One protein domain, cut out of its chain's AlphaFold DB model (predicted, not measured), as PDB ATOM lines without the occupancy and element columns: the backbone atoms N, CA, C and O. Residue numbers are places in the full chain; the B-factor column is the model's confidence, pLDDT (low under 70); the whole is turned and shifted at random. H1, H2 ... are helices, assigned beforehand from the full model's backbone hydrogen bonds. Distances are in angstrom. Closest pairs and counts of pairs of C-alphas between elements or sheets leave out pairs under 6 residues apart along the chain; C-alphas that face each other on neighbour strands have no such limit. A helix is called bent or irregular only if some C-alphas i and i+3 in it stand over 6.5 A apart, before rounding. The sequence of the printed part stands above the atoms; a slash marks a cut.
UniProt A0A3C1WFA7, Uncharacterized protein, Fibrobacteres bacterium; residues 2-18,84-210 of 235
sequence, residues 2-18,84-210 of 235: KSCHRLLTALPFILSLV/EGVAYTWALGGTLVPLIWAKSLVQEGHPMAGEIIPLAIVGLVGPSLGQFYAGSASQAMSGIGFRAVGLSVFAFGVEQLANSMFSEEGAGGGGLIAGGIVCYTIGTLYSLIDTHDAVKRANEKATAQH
ATOM      1  N   LYS A   2    -114.106  48.761 -54.747       40.50
ATOM      2  CA  LYS A   2    -115.245  47.984 -54.184       40.50
ATOM      3  C   LYS A   2    -115.268  46.477 -54.530       40.50
ATOM      4  O   LYS A   2    -115.790  45.697 -53.742       40.50
ATOM      5  N   SER A   3    -114.696  46.059 -55.661       40.19
ATOM      6  CA  SER A   3    -114.681  44.643 -56.076       40.19
ATOM      7  C   SER A   3    -113.649  43.785 -55.334       40.19
ATOM      8  O   SER A   3    -113.927  42.624 -55.061       40.19
ATOM      9  N   CYS A   4    -112.502  44.356 -54.947       38.72
ATOM     10  CA  CYS A   4    -111.455  43.627 -54.218       38.72
ATOM     11  C   CYS A   4    -111.913  43.292 -52.788       38.72
ATOM     12  O   CYS A   4    -111.735  42.175 -52.311       38.72
ATOM     13  N   HIS A   5    -112.638  44.220 -52.154       45.84
ATOM     14  CA  HIS A   5    -113.186  44.016 -50.815       45.84
ATOM     15  C   HIS A   5    -114.226  42.882 -50.759       45.84
ATOM     16  O   HIS A   5    -114.240  42.111 -49.806       45.84
ATOM     17  N   ARG A   6    -115.045  42.718 -51.814       45.91
ATOM     18  CA  ARG A   6    -116.044  41.635 -51.903       45.91
ATOM     19  C   ARG A   6    -115.412  40.243 -52.000       45.91
ATOM     20  O   ARG A   6    -115.965  39.292 -51.450       45.91
ATOM     21  N   LEU A   7    -114.261  40.128 -52.664       42.19
ATOM     22  CA  LEU A   7    -113.533  38.863 -52.795       42.19
ATOM     23  C   LEU A   7    -112.921  38.433 -51.447       42.19
ATOM     24  O   LEU A   7    -113.051  37.278 -51.050       42.19
ATOM     25  N   LEU A   8    -112.349  39.384 -50.697       46.19
ATOM     26  CA  LEU A   8    -111.797  39.152 -49.355       46.19
ATOM     27  C   LEU A   8    -112.863  38.798 -48.313       46.19
ATOM     28  O   LEU A   8    -112.620  37.937 -47.474       46.19
ATOM     29  N   THR A   9    -114.059  39.390 -48.384       55.28
ATOM     30  CA  THR A   9    -115.168  39.003 -47.494       55.28
ATOM     31  C   THR A   9    -115.725  37.613 -47.802       55.28
ATOM     32  O   THR A   9    -116.249  36.955 -46.907       55.28
ATOM     33  N   ALA A  10    -115.605  37.145 -49.048       48.31
ATOM     34  CA  ALA A  10    -116.036  35.802 -49.430       48.31
ATOM     35  C   ALA A  10    -115.020  34.723 -49.024       48.31
ATOM     36  O   ALA A  10    -115.405  33.577 -48.822       48.31
ATOM     37  N   LEU A  11    -113.742  35.078 -48.855       46.09
ATOM     38  CA  LEU A  11    -112.659  34.152 -48.524       46.09
ATOM     39  C   LEU A  11    -112.886  33.342 -47.230       46.09
ATOM     40  O   LEU A  11    -112.759  32.122 -47.296       46.09
ATOM     41  N   PRO A  12    -113.284  33.930 -46.079       54.72
ATOM     42  CA  PRO A  12    -113.615  33.150 -44.886       54.72
ATOM     43  C   PRO A  12    -114.872  32.297 -45.077       54.72
ATOM     44  O   PRO A  12    -114.980  31.248 -44.456       54.72
ATOM     45  N   PHE A  13    -115.791  32.692 -45.962       54.78
ATOM     46  CA  PHE A  13    -116.975  31.896 -46.292       54.78
ATOM     47  C   PHE A  13    -116.615  30.691 -47.166       54.78
ATOM     48  O   PHE A  13    -117.093  29.594 -46.915       54.78
ATOM     49  N   ILE A  14    -115.722  30.867 -48.144       50.94
ATOM     50  CA  ILE A  14    -115.175  29.784 -48.975       50.94
ATOM     51  C   ILE A  14    -114.321  28.854 -48.112       50.94
ATOM     52  O   ILE A  14    -114.476  27.642 -48.195       50.94
ATOM     53  N   LEU A  15    -113.471  29.401 -47.238       48.59
ATOM     54  CA  LEU A  15    -112.650  28.618 -46.317       48.59
ATOM     55  C   LEU A  15    -113.523  27.860 -45.308       48.59
ATOM     56  O   LEU A  15    -113.311  26.672 -45.104       48.59
ATOM     57  N   SER A  16    -114.552  28.501 -44.746       51.75
ATOM     58  CA  SER A  16    -115.543  27.847 -43.887       51.75
ATOM     59  C   SER A  16    -116.353  26.804 -44.646       51.75
ATOM     60  O   SER A  16    -116.632  25.764 -44.075       51.75
ATOM     61  N   LEU A  17    -116.709  27.027 -45.913       48.94
ATOM     62  CA  LEU A  17    -117.414  26.042 -46.736       48.94
ATOM     63  C   LEU A  17    -116.519  24.831 -47.010       48.94
ATOM     64  O   LEU A  17    -116.967  23.702 -46.857       48.94
ATOM     65  N   VAL A  18    -115.245  25.047 -47.345       50.62
ATOM     66  CA  VAL A  18    -114.256  23.974 -47.531       50.62
ATOM     67  C   VAL A  18    -114.040  23.210 -46.222       50.62
ATOM     68  O   VAL A  18    -114.068  21.982 -46.240       50.62
ATOM     69  N   GLU A  84    -108.646   4.694 -65.877       92.25
ATOM     70  CA  GLU A  84    -107.631   5.704 -65.574       92.25
ATOM     71  C   GLU A  84    -107.626   6.844 -66.600       92.25
ATOM     72  O   GLU A  84    -107.469   8.009 -66.229       92.25
ATOM     73  N   GLY A  85    -107.852   6.531 -67.881       91.50
ATOM     74  CA  GLY A  85    -107.884   7.518 -68.958       91.50
ATOM     75  C   GLY A  85    -109.028   8.514 -68.783       91.50
ATOM     76  O   GLY A  85    -108.844   9.721 -68.965       91.50
ATOM     77  N   VAL A  86    -110.195   8.037 -68.340       93.44
ATOM     78  CA  VAL A  86    -111.345   8.892 -68.013       93.44
ATOM     79  C   VAL A  86    -111.021   9.789 -66.818       93.44
ATOM     80  O   VAL A  86    -111.252  10.997 -66.889       93.44
ATOM     81  N   ALA A  87    -110.430   9.243 -65.751       91.94
ATOM     82  CA  ALA A  87    -110.044  10.021 -64.570       91.94
ATOM     83  C   ALA A  87    -109.056  11.153 -64.914       91.94
ATOM     84  O   ALA A  87    -109.256  12.300 -64.503       91.94
ATOM     85  N   TYR A  88    -108.032  10.852 -65.720       92.12
ATOM     86  CA  TYR A  88    -107.077  11.847 -66.211       92.12
ATOM     87  C   TYR A  88    -107.728  12.886 -67.116       92.12
ATOM     88  O   TYR A  88    -107.438  14.074 -66.981       92.12
ATOM     89  N   THR A  89    -108.630  12.466 -68.004       92.94
ATOM     90  CA  THR A  89    -109.363  13.383 -68.885       92.94
ATOM     91  C   THR A  89    -110.186  14.381 -68.071       92.94
ATOM     92  O   THR A  89    -110.162  15.573 -68.368       92.94
ATOM     93  N   TRP A  90    -110.846  13.933 -66.997       92.31
ATOM     94  CA  TRP A  90    -111.570  14.820 -66.082       92.31
ATOM     95  C   TRP A  90    -110.650  15.792 -65.343       92.31
ATOM     96  O   TRP A  90    -110.957  16.981 -65.277       92.31
ATOM     97  N   ALA A  91    -109.517  15.319 -64.815       92.00
ATOM     98  CA  ALA A  91    -108.564  16.176 -64.109       92.00
ATOM     99  C   ALA A  91    -107.908  17.211 -65.045       92.00
ATOM    100  O   ALA A  91    -107.817  18.395 -64.709       92.00
ATOM    101  N   LEU A  92    -107.501  16.796 -66.251       91.69
ATOM    102  CA  LEU A  92    -106.943  17.684 -67.271       91.69
ATOM    103  C   LEU A  92    -107.987  18.671 -67.784       91.69
ATOM    104  O   LEU A  92    -107.704  19.864 -67.841       91.69
ATOM    105  N   GLY A  93    -109.200  18.212 -68.098       90.12
ATOM    106  CA  GLY A  93    -110.304  19.077 -68.508       90.12
ATOM    107  C   GLY A  93    -110.620  20.125 -67.441       90.12
ATOM    108  O   GLY A  93    -110.659  21.317 -67.735       90.12
ATOM    109  N   GLY A  94    -110.723  19.699 -66.180       90.12
ATOM    110  CA  GLY A  94    -110.918  20.593 -65.041       90.12
ATOM    111  C   GLY A  94    -109.763  21.572 -64.801       90.12
ATOM    112  O   GLY A  94    -109.982  22.619 -64.204       90.12
ATOM    113  N   THR A  95    -108.554  21.281 -65.288       90.44
ATOM    114  CA  THR A  95    -107.396  22.187 -65.203       90.44
ATOM    115  C   THR A  95    -107.334  23.152 -66.390       90.44
ATOM    116  O   THR A  95    -107.119  24.348 -66.216       90.44
ATOM    117  N   LEU A  96    -107.528  22.654 -67.612       90.44
ATOM    118  CA  LEU A  96    -107.358  23.435 -68.839       90.44
ATOM    119  C   LEU A  96    -108.519  24.400 -69.084       90.44
ATOM    120  O   LEU A  96    -108.277  25.529 -69.506       90.44
ATOM    121  N   VAL A  97    -109.759  23.993 -68.795       91.69
ATOM    122  CA  VAL A  97    -110.950  24.843 -68.972       91.69
ATOM    123  C   VAL A  97    -110.824  26.179 -68.229       91.69
ATOM    124  O   VAL A  97    -110.954  27.214 -68.885       91.69
ATOM    125  N   PRO A  98    -110.523  26.224 -66.914       87.88
ATOM    126  CA  PRO A  98    -110.359  27.497 -66.224       87.88
ATOM    127  C   PRO A  98    -109.153  28.287 -66.746       87.88
ATOM    128  O   PRO A  98    -109.243  29.500 -66.843       87.88
ATOM    129  N   LEU A  99    -108.051  27.659 -67.168       87.06
ATOM    130  CA  LEU A  99    -106.918  28.404 -67.742       87.06
ATOM    131  C   LEU A  99    -107.273  29.092 -69.070       87.06
ATOM    132  O   LEU A  99    -106.921  30.254 -69.281       87.06
ATOM    133  N   ILE A 100    -107.992  28.396 -69.953       87.62
ATOM    134  CA  ILE A 100    -108.472  28.954 -71.225       87.62
ATOM    135  C   ILE A 100    -109.483  30.075 -70.957       87.62
ATOM    136  O   ILE A 100    -109.390  31.143 -71.562       87.62
ATOM    137  N   TRP A 101    -110.406  29.863 -70.016       89.19
ATOM    138  CA  TRP A 101    -111.397  30.869 -69.641       89.19
ATOM    139  C   TRP A 101    -110.742  32.108 -69.015       89.19
ATOM    140  O   TRP A 101    -111.012  33.226 -69.447       89.19
ATOM    141  N   ALA A 102    -109.804  31.922 -68.082       84.38
ATOM    142  CA  ALA A 102    -109.022  33.001 -67.481       84.38
ATOM    143  C   ALA A 102    -108.306  33.837 -68.546       84.38
ATOM    144  O   ALA A 102    -108.325  35.065 -68.488       84.38
ATOM    145  N   LYS A 103    -107.710  33.180 -69.550       84.94
ATOM    146  CA  LYS A 103    -107.060  33.862 -70.671       84.94
ATOM    147  C   LYS A 103    -108.044  34.731 -71.464       84.94
ATOM    148  O   LYS A 103    -107.689  35.865 -71.777       84.94
ATOM    149  N   SER A 104    -109.250  34.233 -71.762       87.06
ATOM    150  CA  SER A 104    -110.293  35.015 -72.458       87.06
ATOM    151  C   SER A 104    -110.649  36.277 -71.675       87.06
ATOM    152  O   SER A 104    -110.605  37.380 -72.213       87.06
ATOM    153  N   LEU A 105    -110.874  36.133 -70.365       84.62
ATOM    154  CA  LEU A 105    -111.226  37.252 -69.490       84.62
ATOM    155  C   LEU A 105    -110.131  38.327 -69.414       84.62
ATOM    156  O   LEU A 105    -110.429  39.517 -69.332       84.62
ATOM    157  N   VAL A 106    -108.858  37.924 -69.451       83.19
ATOM    158  CA  VAL A 106    -107.729  38.868 -69.496       83.19
ATOM    159  C   VAL A 106    -107.691  39.624 -70.828       83.19
ATOM    160  O   VAL A 106    -107.379  40.813 -70.840       83.19
ATOM    161  N   GLN A 107    -108.022  38.969 -71.945       85.56
ATOM    162  CA  GLN A 107    -108.041  39.597 -73.273       85.56
ATOM    163  C   GLN A 107    -109.194  40.595 -73.446       85.56
ATOM    164  O   GLN A 107    -109.029  41.598 -74.134       85.56
ATOM    165  N   GLU A 108    -110.329  40.353 -72.791       85.69
ATOM    166  CA  GLU A 108    -111.513  41.227 -72.822       85.69
ATOM    167  C   GLU A 108    -111.370  42.478 -71.929       85.69
ATOM    168  O   GLU A 108    -112.225  43.364 -71.930       85.69
ATOM    169  N   GLY A 109    -110.258  42.603 -71.200       74.69
ATOM    170  CA  GLY A 109    -109.818  43.846 -70.568       74.69
ATOM    171  C   GLY A 109    -110.408  44.137 -69.190       74.69
ATOM    172  O   GLY A 109    -109.762  44.850 -68.428       74.69
ATOM    173  N   HIS A 110    -111.557  43.570 -68.806       64.94
ATOM    174  CA  HIS A 110    -112.121  43.762 -67.464       64.94
ATOM    175  C   HIS A 110    -112.987  42.578 -67.001       64.94
ATOM    176  O   HIS A 110    -114.202  42.611 -67.200       64.94
ATOM    177  N   PRO A 111    -112.424  41.577 -66.298       66.06
ATOM    178  CA  PRO A 111    -113.246  40.559 -65.657       66.06
ATOM    179  C   PRO A 111    -114.146  41.206 -64.601       66.06
ATOM    180  O   PRO A 111    -113.670  41.831 -63.642       66.06
ATOM    181  N   MET A 112    -115.461  41.056 -64.749       69.06
ATOM    182  CA  MET A 112    -116.375  41.443 -63.680       69.06
ATOM    183  C   MET A 112    -116.198  40.482 -62.500       69.06
ATOM    184  O   MET A 112    -115.946  39.292 -62.672       69.06
ATOM    185  N   ALA A 113    -116.382  40.973 -61.269       69.88
ATOM    186  CA  ALA A 113    -116.274  40.137 -60.064       69.88
ATOM    187  C   ALA A 113    -117.185  38.888 -60.109       69.88
ATOM    188  O   ALA A 113    -116.886  37.890 -59.457       69.88
ATOM    189  N   GLY A 114    -118.270  38.938 -60.894       76.25
ATOM    190  CA  GLY A 114    -119.171  37.809 -61.130       76.25
ATOM    191  C   GLY A 114    -118.563  36.655 -61.936       76.25
ATOM    192  O   GLY A 114    -119.021  35.531 -61.781       76.25
ATOM    193  N   GLU A 115    -117.522  36.892 -62.736       80.19
ATOM    194  CA  GLU A 115    -116.867  35.871 -63.575       80.19
ATOM    195  C   GLU A 115    -115.635  35.268 -62.891       80.19
ATOM    196  O   GLU A 115    -115.315  34.095 -63.081       80.19
ATOM    197  N   ILE A 116    -114.985  36.041 -62.015       81.12
ATOM    198  CA  ILE A 116    -113.801  35.602 -61.261       81.12
ATOM    199  C   ILE A 116    -114.162  34.513 -60.242       81.12
ATOM    200  O   ILE A 116    -113.387  33.581 -60.043       81.12
ATOM    201  N   ILE A 117    -115.329  34.608 -59.594       84.38
ATOM    202  CA  ILE A 117    -115.737  33.643 -58.558       84.38
ATOM    203  C   ILE A 117    -115.964  32.239 -59.153       84.38
ATOM    204  O   ILE A 117    -115.341  31.297 -58.656       84.38
ATOM    205  N   PRO A 118    -116.780  32.054 -60.212       85.25
ATOM    206  CA  PRO A 118    -116.915  30.758 -60.874       85.25
ATOM    207  C   PRO A 118    -115.578  30.218 -61.375       85.25
ATOM    208  O   PRO A 118    -115.279  29.045 -61.167       85.25
ATOM    209  N   LEU A 119    -114.749  31.081 -61.969       87.31
ATOM    210  CA  LEU A 119    -113.427  30.702 -62.450       87.31
ATOM    211  C   LEU A 119    -112.532  30.178 -61.317       87.31
ATOM    212  O   LEU A 119    -111.881  29.149 -61.476       87.31
ATOM    213  N   ALA A 120    -112.529  30.849 -60.162       87.69
ATOM    214  CA  ALA A 120    -111.788  30.415 -58.986       87.69
ATOM    215  C   ALA A 120    -112.300  29.066 -58.465       87.69
ATOM    216  O   ALA A 120    -111.498  28.179 -58.194       87.69
ATOM    217  N   ILE A 121    -113.619  28.867 -58.376       89.69
ATOM    218  CA  ILE A 121    -114.200  27.594 -57.919       89.69
ATOM    219  C   ILE A 121    -113.823  26.455 -58.875       89.69
ATOM    220  O   ILE A 121    -113.344  25.412 -58.428       89.69
ATOM    221  N   VAL A 122    -113.981  26.660 -60.185       90.00
ATOM    222  CA  VAL A 122    -113.619  25.659 -61.199       90.00
ATOM    223  C   VAL A 122    -112.113  25.396 -61.183       90.00
ATOM    224  O   VAL A 122    -111.709  24.242 -61.208       90.00
ATOM    225  N   GLY A 123    -111.279  26.428 -61.050       90.25
ATOM    226  CA  GLY A 123    -109.830  26.277 -60.904       90.25
ATOM    227  C   GLY A 123    -109.421  25.552 -59.619       90.25
ATOM    228  O   GLY A 123    -108.422  24.834 -59.600       90.25
ATOM    229  N   LEU A 124    -110.178  25.692 -58.531       93.50
ATOM    230  CA  LEU A 124    -109.900  24.987 -57.282       93.50
ATOM    231  C   LEU A 124    -110.320  23.521 -57.349       93.50
ATOM    232  O   LEU A 124    -109.549  22.666 -56.922       93.50
ATOM    233  N   VAL A 125    -111.504  23.215 -57.880       93.81
ATOM    234  CA  VAL A 125    -112.082  21.858 -57.868       93.81
ATOM    235  C   VAL A 125    -111.647  21.029 -59.076       93.81
ATOM    236  O   VAL A 125    -111.428  19.826 -58.953       93.81
ATOM    237  N   GLY A 126    -111.482  21.669 -60.230       93.62
ATOM    238  CA  GLY A 126    -111.274  21.039 -61.529       93.62
ATOM    239  C   GLY A 126    -110.152  19.999 -61.563       93.62
ATOM    240  O   GLY A 126    -110.424  18.851 -61.918       93.62
ATOM    241  N   PRO A 127    -108.921  20.317 -61.124       93.19
ATOM    242  CA  PRO A 127    -107.840  19.333 -61.147       93.19
ATOM    243  C   PRO A 127    -108.067  18.126 -60.215       93.19
ATOM    244  O   PRO A 127    -107.424  17.095 -60.387       93.19
ATOM    245  N   SER A 128    -108.991  18.215 -59.248       95.06
ATOM    246  CA  SER A 128    -109.369  17.105 -58.358       95.06
ATOM    247  C   SER A 128    -110.544  16.264 -58.863       95.06
ATOM    248  O   SER A 128    -110.902  15.280 -58.213       95.06
ATOM    249  N   LEU A 129    -111.137  16.585 -60.020       93.75
ATOM    250  CA  LEU A 129    -112.236  15.793 -60.592       93.75
ATOM    251  C   LEU A 129    -111.836  14.332 -60.846       93.75
ATOM    252  O   LEU A 129    -112.650  13.436 -60.633       93.75
ATOM    253  N   GLY A 130    -110.576  14.073 -61.212       91.44
ATOM    254  CA  GLY A 130    -110.050  12.711 -61.355       91.44
ATOM    255  C   GLY A 130    -110.050  11.924 -60.038       91.44
ATOM    256  O   GLY A 130    -110.496  10.778 -59.998       91.44
ATOM    257  N   GLN A 131    -109.646  12.555 -58.932       92.00
ATOM    258  CA  GLN A 131    -109.676  11.948 -57.594       92.00
ATOM    259  C   GLN A 131    -111.118  11.688 -57.122       92.00
ATOM    260  O   GLN A 131    -111.400  10.632 -56.552       92.00
ATOM    261  N   PHE A 132    -112.056  12.601 -57.407       93.62
ATOM    262  CA  PHE A 132    -113.481  12.374 -57.132       93.62
ATOM    263  C   PHE A 132    -114.048  11.215 -57.952       93.62
ATOM    264  O   PHE A 132    -114.736  10.360 -57.395       93.62
ATOM    265  N   TYR A 133    -113.702  11.126 -59.239       92.50
ATOM    266  CA  TYR A 133    -114.065   9.986 -60.082       92.50
ATOM    267  C   TYR A 133    -113.519   8.668 -59.511       92.50
ATOM    268  O   TYR A 133    -114.246   7.674 -59.414       92.50
ATOM    269  N   ALA A 134    -112.274   8.666 -59.024       90.62
ATOM    270  CA  ALA A 134    -111.674   7.520 -58.342       90.62
ATOM    271  C   ALA A 134    -112.379   7.160 -57.017       90.62
ATOM    272  O   ALA A 134    -112.305   6.016 -56.575       90.62
ATOM    273  N   GLY A 135    -113.173   8.065 -56.437       91.31
ATOM    274  CA  GLY A 135    -113.832   7.885 -55.139       91.31
ATOM    275  C   GLY A 135    -112.944   8.272 -53.954       91.31
ATOM    276  O   GLY A 135    -113.251   7.924 -52.818       91.31
ATOM    277  N   SER A 136    -111.849   8.994 -54.205       91.94
ATOM    278  CA  SER A 136    -110.923   9.463 -53.175       91.94
ATOM    279  C   SER A 136    -111.216  10.912 -52.781       91.94
ATOM    280  O   SER A 136    -110.439  11.833 -53.040       91.94
ATOM    281  N   ALA A 137    -112.374  11.133 -52.152       92.44
ATOM    282  CA  ALA A 137    -112.820  12.475 -51.771       92.44
ATOM    283  C   ALA A 137    -111.859  13.162 -50.781       92.44
ATOM    284  O   ALA A 137    -111.604  14.355 -50.898       92.44
ATOM    285  N   SER A 138    -111.270  12.415 -49.841       90.38
ATOM    286  CA  SER A 138    -110.325  12.975 -48.863       90.38
ATOM    287  C   SER A 138    -109.066  13.553 -49.531       90.38
ATOM    288  O   SER A 138    -108.665  14.676 -49.224       90.38
ATOM    289  N   GLN A 139    -108.490  12.838 -50.507       89.88
ATOM    290  CA  GLN A 139    -107.325  13.313 -51.268       89.88
ATOM    291  C   GLN A 139    -107.686  14.450 -52.231       89.88
ATOM    292  O   GLN A 139    -106.898  15.374 -52.435       89.88
ATOM    293  N   ALA A 140    -108.901  14.427 -52.786       91.19
ATOM    294  CA  ALA A 140    -109.425  15.546 -53.558       91.19
ATOM    295  C   ALA A 140    -109.494  16.830 -52.713       91.19
ATOM    296  O   ALA A 140    -109.031  17.887 -53.143       91.19
ATOM    297  N   MET A 141    -110.007  16.733 -51.484       92.31
ATOM    298  CA  MET A 141    -110.131  17.876 -50.578       92.31
ATOM    299  C   MET A 141    -108.776  18.429 -50.126       92.31
ATOM    300  O   MET A 141    -108.627  19.648 -50.037       92.31
ATOM    301  N   SER A 142    -107.767  17.579 -49.896       90.62
ATOM    302  CA  SER A 142    -106.417  18.061 -49.565       90.62
ATOM    303  C   SER A 142    -105.790  18.835 -50.731       90.62
ATOM    304  O   SER A 142    -105.259  19.929 -50.525       90.62
ATOM    305  N   GLY A 143    -105.935  18.337 -51.966       89.44
ATOM    306  CA  GLY A 143    -105.503  19.037 -53.179       89.44
ATOM    307  C   GLY A 143    -106.195  20.393 -53.365       89.44
ATOM    308  O   GLY A 143    -105.531  21.396 -53.645       89.44
ATOM    309  N   ILE A 144    -107.513  20.452 -53.133       93.06
ATOM    310  CA  ILE A 144    -108.285  21.707 -53.129       93.06
ATOM    311  C   ILE A 144    -107.743  22.676 -52.071       93.06
ATOM    312  O   ILE A 144    -107.566  23.856 -52.367       93.06
ATOM    313  N   GLY A 145    -107.428  22.188 -50.867       91.19
ATOM    314  CA  GLY A 145    -106.864  22.993 -49.783       91.19
ATOM    315  C   GLY A 145    -105.547  23.674 -50.167       91.19
ATOM    316  O   GLY A 145    -105.424  24.891 -50.029       91.19
ATOM    317  N   PHE A 146    -104.588  22.927 -50.728       88.94
ATOM    318  CA  PHE A 146    -103.316  23.502 -51.192       88.94
ATOM    319  C   PHE A 146    -103.515  24.571 -52.267       88.94
ATOM    320  O   PHE A 146    -102.903  25.642 -52.207       88.94
ATOM    321  N   ARG A 147    -104.409  24.317 -53.229       93.75
ATOM    322  CA  ARG A 147    -104.733  25.296 -54.272       93.75
ATOM    323  C   ARG A 147    -105.430  26.531 -53.703       93.75
ATOM    324  O   ARG A 147    -105.119  27.635 -54.137       93.75
ATOM    325  N   ALA A 148    -106.308  26.376 -52.712       92.75
ATOM    326  CA  ALA A 148    -106.982  27.493 -52.051       92.75
ATOM    327  C   ALA A 148    -105.991  28.386 -51.296       92.75
ATOM    328  O   ALA A 148    -106.070  29.612 -51.396       92.75
ATOM    329  N   VAL A 149    -105.013  27.787 -50.607       91.50
ATOM    330  CA  VAL A 149    -103.917  28.529 -49.967       91.50
ATOM    331  C   VAL A 149    -103.086  29.269 -51.016       91.50
ATOM    332  O   VAL A 149    -102.887  30.474 -50.884       91.50
ATOM    333  N   GLY A 150    -102.670  28.592 -52.092       91.31
ATOM    334  CA  GLY A 150    -101.916  29.221 -53.183       91.31
ATOM    335  C   GLY A 150    -102.664  30.392 -53.828       91.31
ATOM    336  O   GLY A 150    -102.099  31.473 -53.988       91.31
ATOM    337  N   LEU A 151    -103.959  30.217 -54.108       91.75
ATOM    338  CA  LEU A 151    -104.822  31.263 -54.658       91.75
ATOM    339  C   LEU A 151    -104.969  32.452 -53.698       91.75
ATOM    340  O   LEU A 151    -104.965  33.598 -54.139       91.75
ATOM    341  N   SER A 152    -105.062  32.194 -52.391       91.19
ATOM    342  CA  SER A 152    -105.164  33.246 -51.372       91.19
ATOM    343  C   SER A 152    -103.878  34.070 -51.284       91.19
ATOM    344  O   SER A 152    -103.932  35.298 -51.270       91.19
ATOM    345  N   VAL A 153    -102.717  33.405 -51.295       92.12
ATOM    346  CA  VAL A 153    -101.399  34.063 -51.316       92.12
ATOM    347  C   VAL A 153    -101.222  34.879 -52.598       92.12
ATOM    348  O   VAL A 153    -100.775  36.024 -52.542       92.12
ATOM    349  N   PHE A 154    -101.638  34.331 -53.742       89.38
ATOM    350  CA  PHE A 154    -101.630  35.042 -55.018       89.38
ATOM    351  C   PHE A 154    -102.510  36.298 -54.972       89.38
ATOM    352  O   PHE A 154    -102.042  37.380 -55.318       89.38
ATOM    353  N   ALA A 155    -103.760  36.177 -54.511       88.69
ATOM    354  CA  ALA A 155    -104.696  37.296 -54.423       88.69
ATOM    355  C   ALA A 155    -104.164  38.415 -53.515       88.69
ATOM    356  O   ALA A 155    -104.231  39.587 -53.882       88.69
ATOM    357  N   PHE A 156    -103.567  38.051 -52.376       89.81
ATOM    358  CA  PHE A 156    -102.930  39.007 -51.473       89.81
ATOM    359  C   PHE A 156    -101.714  39.691 -52.117       89.81
ATOM    360  O   PHE A 156    -101.531  40.899 -51.977       89.81
ATOM    361  N   GLY A 157    -100.910  38.950 -52.886       88.31
ATOM    362  CA  GLY A 157     -99.804  39.516 -53.659       88.31
ATOM    363  C   GLY A 157    -100.262  40.508 -54.732       88.31
ATOM    364  O   GLY A 157     -99.659  41.571 -54.877       88.31
ATOM    365  N   VAL A 158    -101.351  40.198 -55.445       86.12
ATOM    366  CA  VAL A 158    -101.967  41.105 -56.430       86.12
ATOM    367  C   VAL A 158    -102.495  42.370 -55.755       86.12
ATOM    368  O   VAL A 158    -102.288  43.462 -56.277       86.12
ATOM    369  N   GLU A 159    -103.134  42.248 -54.593       86.69
ATOM    370  CA  GLU A 159    -103.611  43.400 -53.825       86.69
ATOM    371  C   GLU A 159    -102.455  44.294 -53.361       86.69
ATOM    372  O   GLU A 159    -102.507  45.509 -53.559       86.69
ATOM    373  N   GLN A 160    -101.389  43.713 -52.801       88.62
ATOM    374  CA  GLN A 160    -100.207  44.485 -52.414       88.62
ATOM    375  C   GLN A 160     -99.568  45.185 -53.611       88.62
ATOM    376  O   GLN A 160     -99.222  46.362 -53.514       88.62
ATOM    377  N   LEU A 161     -99.455  44.494 -54.750       85.19
ATOM    378  CA  LEU A 161     -98.932  45.090 -55.974       85.19
ATOM    379  C   LEU A 161     -99.819  46.254 -56.444       85.19
ATOM    380  O   LEU A 161     -99.301  47.328 -56.745       85.19
ATOM    381  N   ALA A 162    -101.142  46.080 -56.448       85.75
ATOM    382  CA  ALA A 162    -102.087  47.120 -56.845       85.75
ATOM    383  C   ALA A 162    -102.030  48.346 -55.920       85.75
ATOM    384  O   ALA A 162    -102.048  49.472 -56.410       85.75
ATOM    385  N   ASN A 163    -101.919  48.143 -54.604       85.44
ATOM    386  CA  ASN A 163    -101.780  49.237 -53.641       85.44
ATOM    387  C   ASN A 163    -100.430  49.957 -53.793       85.44
ATOM    388  O   ASN A 163    -100.382  51.181 -53.701       85.44
ATOM    389  N   SER A 164     -99.360  49.217 -54.105       84.31
ATOM    390  CA  SER A 164     -98.019  49.785 -54.291       84.31
ATOM    391  C   SER A 164     -97.888  50.693 -55.510       84.31
ATOM    392  O   SER A 164     -97.062  51.593 -55.510       84.31
ATOM    393  N   MET A 165     -98.739  50.528 -56.529       80.31
ATOM    394  CA  MET A 165     -98.765  51.450 -57.674       80.31
ATOM    395  C   MET A 165     -99.204  52.872 -57.287       80.31
ATOM    396  O   MET A 165     -99.000  53.800 -58.067       80.31
ATOM    397  N   PHE A 166     -99.797  53.052 -56.102       80.62
ATOM    398  CA  PHE A 166    -100.257  54.343 -55.587       80.62
ATOM    399  C   PHE A 166     -99.425  54.861 -54.400       80.62
ATOM    400  O   PHE A 166     -99.730  55.935 -53.882       80.62
ATOM    401  N   SER A 167     -98.390  54.133 -53.965       76.75
ATOM    402  CA  SER A 167     -97.500  54.532 -52.867       76.75
ATOM    403  C   SER A 167     -96.039  54.540 -53.320       76.75
ATOM    404  O   SER A 167     -95.580  53.575 -53.918       76.75
ATOM    405  N   GLU A 168     -95.275  55.587 -52.996       74.38
ATOM    406  CA  GLU A 168     -93.850  55.687 -53.377       74.38
ATOM    407  C   GLU A 168     -92.942  54.644 -52.689       74.38
ATOM    408  O   GLU A 168     -91.824  54.395 -53.140       74.38
ATOM    409  N   GLU A 169     -93.422  53.976 -51.638       69.31
ATOM    410  CA  GLU A 169     -92.747  52.825 -51.036       69.31
ATOM    411  C   GLU A 169     -92.993  51.570 -51.891       69.31
ATOM    412  O   GLU A 169     -94.004  50.879 -51.761       69.31
ATOM    413  N   GLY A 170     -92.068  51.295 -52.816       54.41
ATOM    414  CA  GLY A 170     -92.128  50.140 -53.716       54.41
ATOM    415  C   GLY A 170     -92.254  48.815 -52.955       54.41
ATOM    416  O   GLY A 170     -91.342  48.412 -52.232       54.41
ATOM    417  N   ALA A 171     -93.388  48.127 -53.120       58.06
ATOM    418  CA  ALA A 171     -93.751  46.979 -52.293       58.06
ATOM    419  C   ALA A 171     -93.468  45.619 -52.956       58.06
ATOM    420  O   ALA A 171     -93.708  45.396 -54.144       58.06
ATOM    421  N   GLY A 172     -93.039  44.661 -52.130       72.50
ATOM    422  CA  GLY A 172     -92.671  43.281 -52.470       72.50
ATOM    423  C   GLY A 172     -93.811  42.336 -52.889       72.50
ATOM    424  O   GLY A 172     -93.695  41.125 -52.689       72.50
ATOM    425  N   GLY A 173     -94.890  42.838 -53.499       82.38
ATOM    426  CA  GLY A 173     -96.044  42.024 -53.918       82.38
ATOM    427  C   GLY A 173     -95.698  40.932 -54.942       82.38
ATOM    428  O   GLY A 173     -96.289  39.852 -54.926       82.38
ATOM    429  N   GLY A 174     -94.678  41.155 -55.781       84.25
ATOM    430  CA  GLY A 174     -94.233  40.184 -56.789       84.25
ATOM    431  C   GLY A 174     -93.793  38.834 -56.205       84.25
ATOM    432  O   GLY A 174     -94.081  37.792 -56.791       84.25
ATOM    433  N   GLY A 175     -93.167  38.835 -55.021       85.44
ATOM    434  CA  GLY A 175     -92.757  37.600 -54.342       85.44
ATOM    435  C   GLY A 175     -93.950  36.755 -53.887       85.44
ATOM    436  O   GLY A 175     -93.949  35.539 -54.063       85.44
ATOM    437  N   LEU A 176     -95.001  37.401 -53.372       88.69
ATOM    438  CA  LEU A 176     -96.246  36.737 -52.975       88.69
ATOM    439  C   LEU A 176     -97.002  36.182 -54.186       88.69
ATOM    440  O   LEU A 176     -97.492  35.059 -54.138       88.69
ATOM    441  N   ILE A 177     -97.040  36.926 -55.295       86.62
ATOM    442  CA  ILE A 177     -97.630  36.450 -56.554       86.62
ATOM    443  C   ILE A 177     -96.917  35.175 -57.022       86.62
ATOM    444  O   ILE A 177     -97.571  34.159 -57.266       86.62
ATOM    445  N   ALA A 178     -95.583  35.201 -57.096       85.38
ATOM    446  CA  ALA A 178     -94.792  34.043 -57.504       85.38
ATOM    447  C   ALA A 178     -94.982  32.853 -56.548       85.38
ATOM    448  O   ALA A 178     -95.221  31.733 -56.999       85.38
ATOM    449  N   GLY A 179     -94.949  33.095 -55.233       85.81
ATOM    450  CA  GLY A 179     -95.186  32.064 -54.220       85.81
ATOM    451  C   GLY A 179     -96.581  31.442 -54.319       85.81
ATOM    452  O   GLY A 179     -96.717  30.221 -54.265       85.81
ATOM    453  N   GLY A 180     -97.613  32.259 -54.542       88.12
ATOM    454  CA  GLY A 180     -98.984  31.794 -54.737       88.12
ATOM    455  C   GLY A 180     -99.138  30.902 -55.971       88.12
ATOM    456  O   GLY A 180     -99.739  29.830 -55.873       88.12
ATOM    457  N   ILE A 181     -98.526  31.291 -57.099       87.12
ATOM    458  CA  ILE A 181     -98.494  30.477 -58.328       87.12
ATOM    459  C   ILE A 181     -97.819  29.133 -58.055       87.12
ATOM    460  O   ILE A 181     -98.394  28.095 -58.368       87.12
ATOM    461  N   VAL A 182     -96.639  29.134 -57.427       86.38
ATOM    462  CA  VAL A 182     -95.896  27.900 -57.125       86.38
ATOM    463  C   VAL A 182     -96.722  26.959 -56.246       86.38
ATOM    464  O   VAL A 182     -96.874  25.787 -56.588       86.38
ATOM    465  N   CYS A 183     -97.321  27.460 -55.162       86.62
ATOM    466  CA  CYS A 183     -98.184  26.661 -54.288       86.62
ATOM    467  C   CYS A 183     -99.390  26.077 -55.039       86.62
ATOM    468  O   CYS A 183     -99.708  24.894 -54.887       86.62
ATOM    469  N   TYR A 184    -100.043  26.882 -55.883       90.31
ATOM    470  CA  TYR A 184    -101.172  26.430 -56.692       90.31
ATOM    471  C   TYR A 184    -100.755  25.353 -57.708       90.31
ATOM    472  O   TYR A 184    -101.426  24.325 -57.843       90.31
ATOM    473  N   THR A 185     -99.625  25.542 -58.394       87.38
ATOM    474  CA  THR A 185     -99.080  24.571 -59.352       87.38
ATOM    475  C   THR A 185     -98.707  23.262 -58.667       87.38
ATOM    476  O   THR A 185     -99.081  22.204 -59.165       87.38
ATOM    477  N   ILE A 186     -98.047  23.307 -57.505       88.00
ATOM    478  CA  ILE A 186     -97.706  22.102 -56.734       88.00
ATOM    479  C   ILE A 186     -98.976  21.339 -56.340       88.00
ATOM    480  O   ILE A 186     -99.050  20.134 -56.565       88.00
ATOM    481  N   GLY A 187    -100.006  22.028 -55.833       88.75
ATOM    482  CA  GLY A 187    -101.286  21.392 -55.502       88.75
ATOM    483  C   GLY A 187    -101.999  20.787 -56.720       88.75
ATOM    484  O   GLY A 187    -102.657  19.755 -56.618       88.75
ATOM    485  N   THR A 188    -101.848  21.400 -57.895       91.50
ATOM    486  CA  THR A 188    -102.385  20.879 -59.163       91.50
ATOM    487  C   THR A 188    -101.645  19.619 -59.610       91.50
ATOM    488  O   THR A 188    -102.279  18.606 -59.897       91.50
ATOM    489  N   LEU A 189    -100.309  19.650 -59.617       89.75
ATOM    490  CA  LEU A 189     -99.475  18.500 -59.979       89.75
ATOM    491  C   LEU A 189     -99.684  17.327 -59.020       89.75
ATOM    492  O   LEU A 189     -99.808  16.192 -59.470       89.75
ATOM    493  N   TYR A 190     -99.792  17.607 -57.719       89.25
ATOM    494  CA  TYR A 190    -100.110  16.598 -56.714       89.25
ATOM    495  C   TYR A 190    -101.425  15.875 -57.036       89.25
ATOM    496  O   TYR A 190    -101.439  14.649 -57.089       89.25
ATOM    497  N   SER A 191    -102.507  16.609 -57.338       90.50
ATOM    498  CA  SER A 191    -103.784  15.993 -57.734       90.50
ATOM    499  C   SER A 191    -103.683  15.172 -59.021       90.50
ATOM    500  O   SER A 191    -104.303  14.115 -59.111       90.50
ATOM    501  N   LEU A 192    -102.909  15.623 -60.012       88.94
ATOM    502  CA  LEU A 192    -102.736  14.892 -61.273       88.94
ATOM    503  C   LEU A 192    -101.964  13.579 -61.087       88.94
ATOM    504  O   LEU A 192    -102.325  12.574 -61.693       88.94
ATOM    505  N   ILE A 193    -100.923  13.574 -60.253       90.19
ATOM    506  CA  ILE A 193    -100.135  12.367 -59.963       90.19
ATOM    507  C   ILE A 193    -100.962  11.398 -59.109       90.19
ATOM    508  O   ILE A 193    -101.132  10.239 -59.479       90.19
ATOM    509  N   ASP A 194    -101.554  11.884 -58.016       92.25
ATOM    510  CA  ASP A 194    -102.315  11.042 -57.085       92.25
ATOM    511  C   ASP A 194    -103.632  10.522 -57.692       92.25
ATOM    512  O   ASP A 194    -104.170   9.525 -57.216       92.25
ATOM    513  N   THR A 195    -104.139  11.117 -58.782       91.19
ATOM    514  CA  THR A 195    -105.294  10.570 -59.522       91.19
ATOM    515  C   THR A 195    -105.031   9.145 -60.015       91.19
ATOM    516  O   THR A 195    -105.907   8.294 -59.864       91.19
ATOM    517  N   HIS A 196    -103.839   8.856 -60.549       90.81
ATOM    518  CA  HIS A 196    -103.489   7.505 -61.005       90.81
ATOM    519  C   HIS A 196    -103.507   6.510 -59.842       90.81
ATOM    520  O   HIS A 196    -104.215   5.502 -59.881       90.81
ATOM    521  N   ASP A 197    -102.820   6.851 -58.752       92.50
ATOM    522  CA  ASP A 197    -102.749   6.007 -57.560       92.50
ATOM    523  C   ASP A 197    -104.123   5.832 -56.898       92.50
ATOM    524  O   ASP A 197    -104.436   4.777 -56.342       92.50
ATOM    525  N   ALA A 198    -104.981   6.852 -56.944       91.56
ATOM    526  CA  ALA A 198    -106.349   6.772 -56.448       91.56
ATOM    527  C   ALA A 198    -107.199   5.790 -57.268       91.56
ATOM    528  O   ALA A 198    -107.909   4.977 -56.672       91.56
ATOM    529  N   VAL A 199    -107.112   5.822 -58.603       91.75
ATOM    530  CA  VAL A 199    -107.835   4.871 -59.468       91.75
ATOM    531  C   VAL A 199    -107.313   3.455 -59.260       91.75
ATOM    532  O   VAL A 199    -108.110   2.544 -59.038       91.75
ATOM    533  N   LYS A 200    -105.989   3.277 -59.234       92.75
ATOM    534  CA  LYS A 200    -105.367   1.977 -58.982       92.75
ATOM    535  C   LYS A 200    -105.824   1.382 -57.651       92.75
ATOM    536  O   LYS A 200    -106.330   0.264 -57.627       92.75
ATOM    537  N   ARG A 201    -105.769   2.156 -56.559       90.50
ATOM    538  CA  ARG A 201    -106.272   1.730 -55.238       90.50
ATOM    539  C   ARG A 201    -107.767   1.410 -55.257       90.50
ATOM    540  O   ARG A 201    -108.198   0.498 -54.558       90.50
ATOM    541  N   ALA A 202    -108.570   2.155 -56.015       88.62
ATOM    542  CA  ALA A 202    -110.000   1.881 -56.141       88.62
ATOM    543  C   ALA A 202    -110.260   0.548 -56.865       88.62
ATOM    544  O   ALA A 202    -111.086  -0.239 -56.404       88.62
ATOM    545  N   ASN A 203    -109.518   0.265 -57.938       88.69
ATOM    546  CA  ASN A 203    -109.618  -0.982 -58.700       88.69
ATOM    547  C   ASN A 203    -109.077  -2.188 -57.913       88.69
ATOM    548  O   ASN A 203    -109.691  -3.256 -57.915       88.69
ATOM    549  N   GLU A 204    -107.975  -2.016 -57.180       86.44
ATOM    550  CA  GLU A 204    -107.434  -3.034 -56.269       86.44
ATOM    551  C   GLU A 204    -108.424  -3.360 -55.147       86.44
ATOM    552  O   GLU A 204    -108.654  -4.532 -54.866       86.44
ATOM    553  N   LYS A 205    -109.065  -2.351 -54.539       83.88
ATOM    554  CA  LYS A 205    -110.111  -2.563 -53.525       83.88
ATOM    555  C   LYS A 205    -111.330  -3.280 -54.094       83.88
ATOM    556  O   LYS A 205    -111.847  -4.177 -53.437       83.88
ATOM    557  N   ALA A 206    -111.765  -2.910 -55.299       80.50
ATOM    558  CA  ALA A 206    -112.853  -3.604 -55.978       80.50
ATOM    559  C   ALA A 206    -112.489  -5.076 -56.219       80.50
ATOM    560  O   ALA A 206    -113.277  -5.954 -55.900       80.50
ATOM    561  N   THR A 207    -111.258  -5.350 -56.662       74.38
ATOM    562  CA  THR A 207    -110.754  -6.714 -56.898       74.38
ATOM    563  C   THR A 207    -110.611  -7.508 -55.596       74.38
ATOM    564  O   THR A 207    -111.001  -8.668 -55.534       74.38
ATOM    565  N   ALA A 208    -110.102  -6.893 -54.526       70.31
ATOM    566  CA  ALA A 208    -109.949  -7.535 -53.222       70.31
ATOM    567  C   ALA A 208    -111.298  -7.942 -52.611       70.31
ATOM    568  O   ALA A 208    -111.369  -8.966 -51.944       70.31
ATOM    569  N   GLN A 209    -112.379  -7.204 -52.886       63.56
ATOM    570  CA  GLN A 209    -113.733  -7.585 -52.466       63.56
ATOM    571  C   GLN A 209    -114.253  -8.864 -53.146       63.56
ATOM    572  O   GLN A 209    -115.203  -9.468 -52.646       63.56
ATOM    573  N   HIS A 210    -113.626  -9.321 -54.236       58.88
ATOM    574  CA  HIS A 210    -113.930 -10.619 -54.847       58.88
ATOM    575  C   HIS A 210    -113.259 -11.801 -54.131       58.88
ATOM    576  O   HIS A 210    -113.662 -12.945 -54.352       58.88
TER     577      HIS A 210
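What this domain is: This is residues 2 to 18 and 84 to 210 of the 235 residues of an uncharacterized protein of Fibrobacteres bacterium (UniProt A0A3C1WFA7). A long up-and-down bundle of helices, each running against the one before it in the chain, is built on the hairpin of H4 and H5; H2 and the bent H3 pack along it, H1 lies at the outside, and residues 204 to 210 stick out at one end. The printed part has 144 residues with five named helices, H1 to H5 in order, and no named strand: all helix. It is only just compact, close to loose, with a radius of gyration of the C-alphas of 17.5 A and spans of 68 by 27 by 24 A.

Where its parts are: Find C-alpha 2 at (-115.245, 47.984, -54.184), where H1, residues 2 to 18, begins; it is only just irregular, C-alphas 9 and 12 being 6.6 A apart. H2 is residues 84 to 107, 34.8 A. H3, residues 113 to 134, was assigned as one helix by its hydrogen bonds but is bent, C-alphas 124 and 127 being 7.2 A apart; its arms are H3a, 113 to 124, and H3b, 127 to 134, irregular with C-alphas 127 and 130 7.0 A apart. H4 is residues 137 to 164, 40.2 A; H5, residues 173 to 208, 51.5 A, ends at C-alpha 208, (-109.949, -7.535, -53.222).

How they stand to each other: Look first at the hairpin of H4 and H5: they touch, closest at the C-alphas of Phe 154 and Gly 180, 4.2 A, at a shallow tilt of 9 degrees. H3b touches H5, C-alphas of Ala 134 and Val 199, 4.8 A. H2 touches H3b, C-alphas of Ala 87 and Gly 130, 4.2 A. H1 and H4 only just touch, with 3 pairs of C-alphas within 8 A, closest Val 18 and Gly 145, 7.8 A. H2 and H4 are apart. Every O i to N i+4 pair is within hydrogen-bond range in H4, but 10 of 13 in H1, 18 of 20 in H2, 6 of 8 in H3a, 3 of 4 in H3b and 30 of 32 in H5.

The domain as a whole: The C-alphas of Glu 168 and His 210, the two farthest apart, are 69.3 A apart. Residues 19 to 83 are not printed; C-alphas 18 and 84 are 26.5 A apart across the cut. Of the links printed whole, none is long. Look for pLDDT under 70 at residues 2 to 18, 110 to 113, 169 to 171 and 209 to 210.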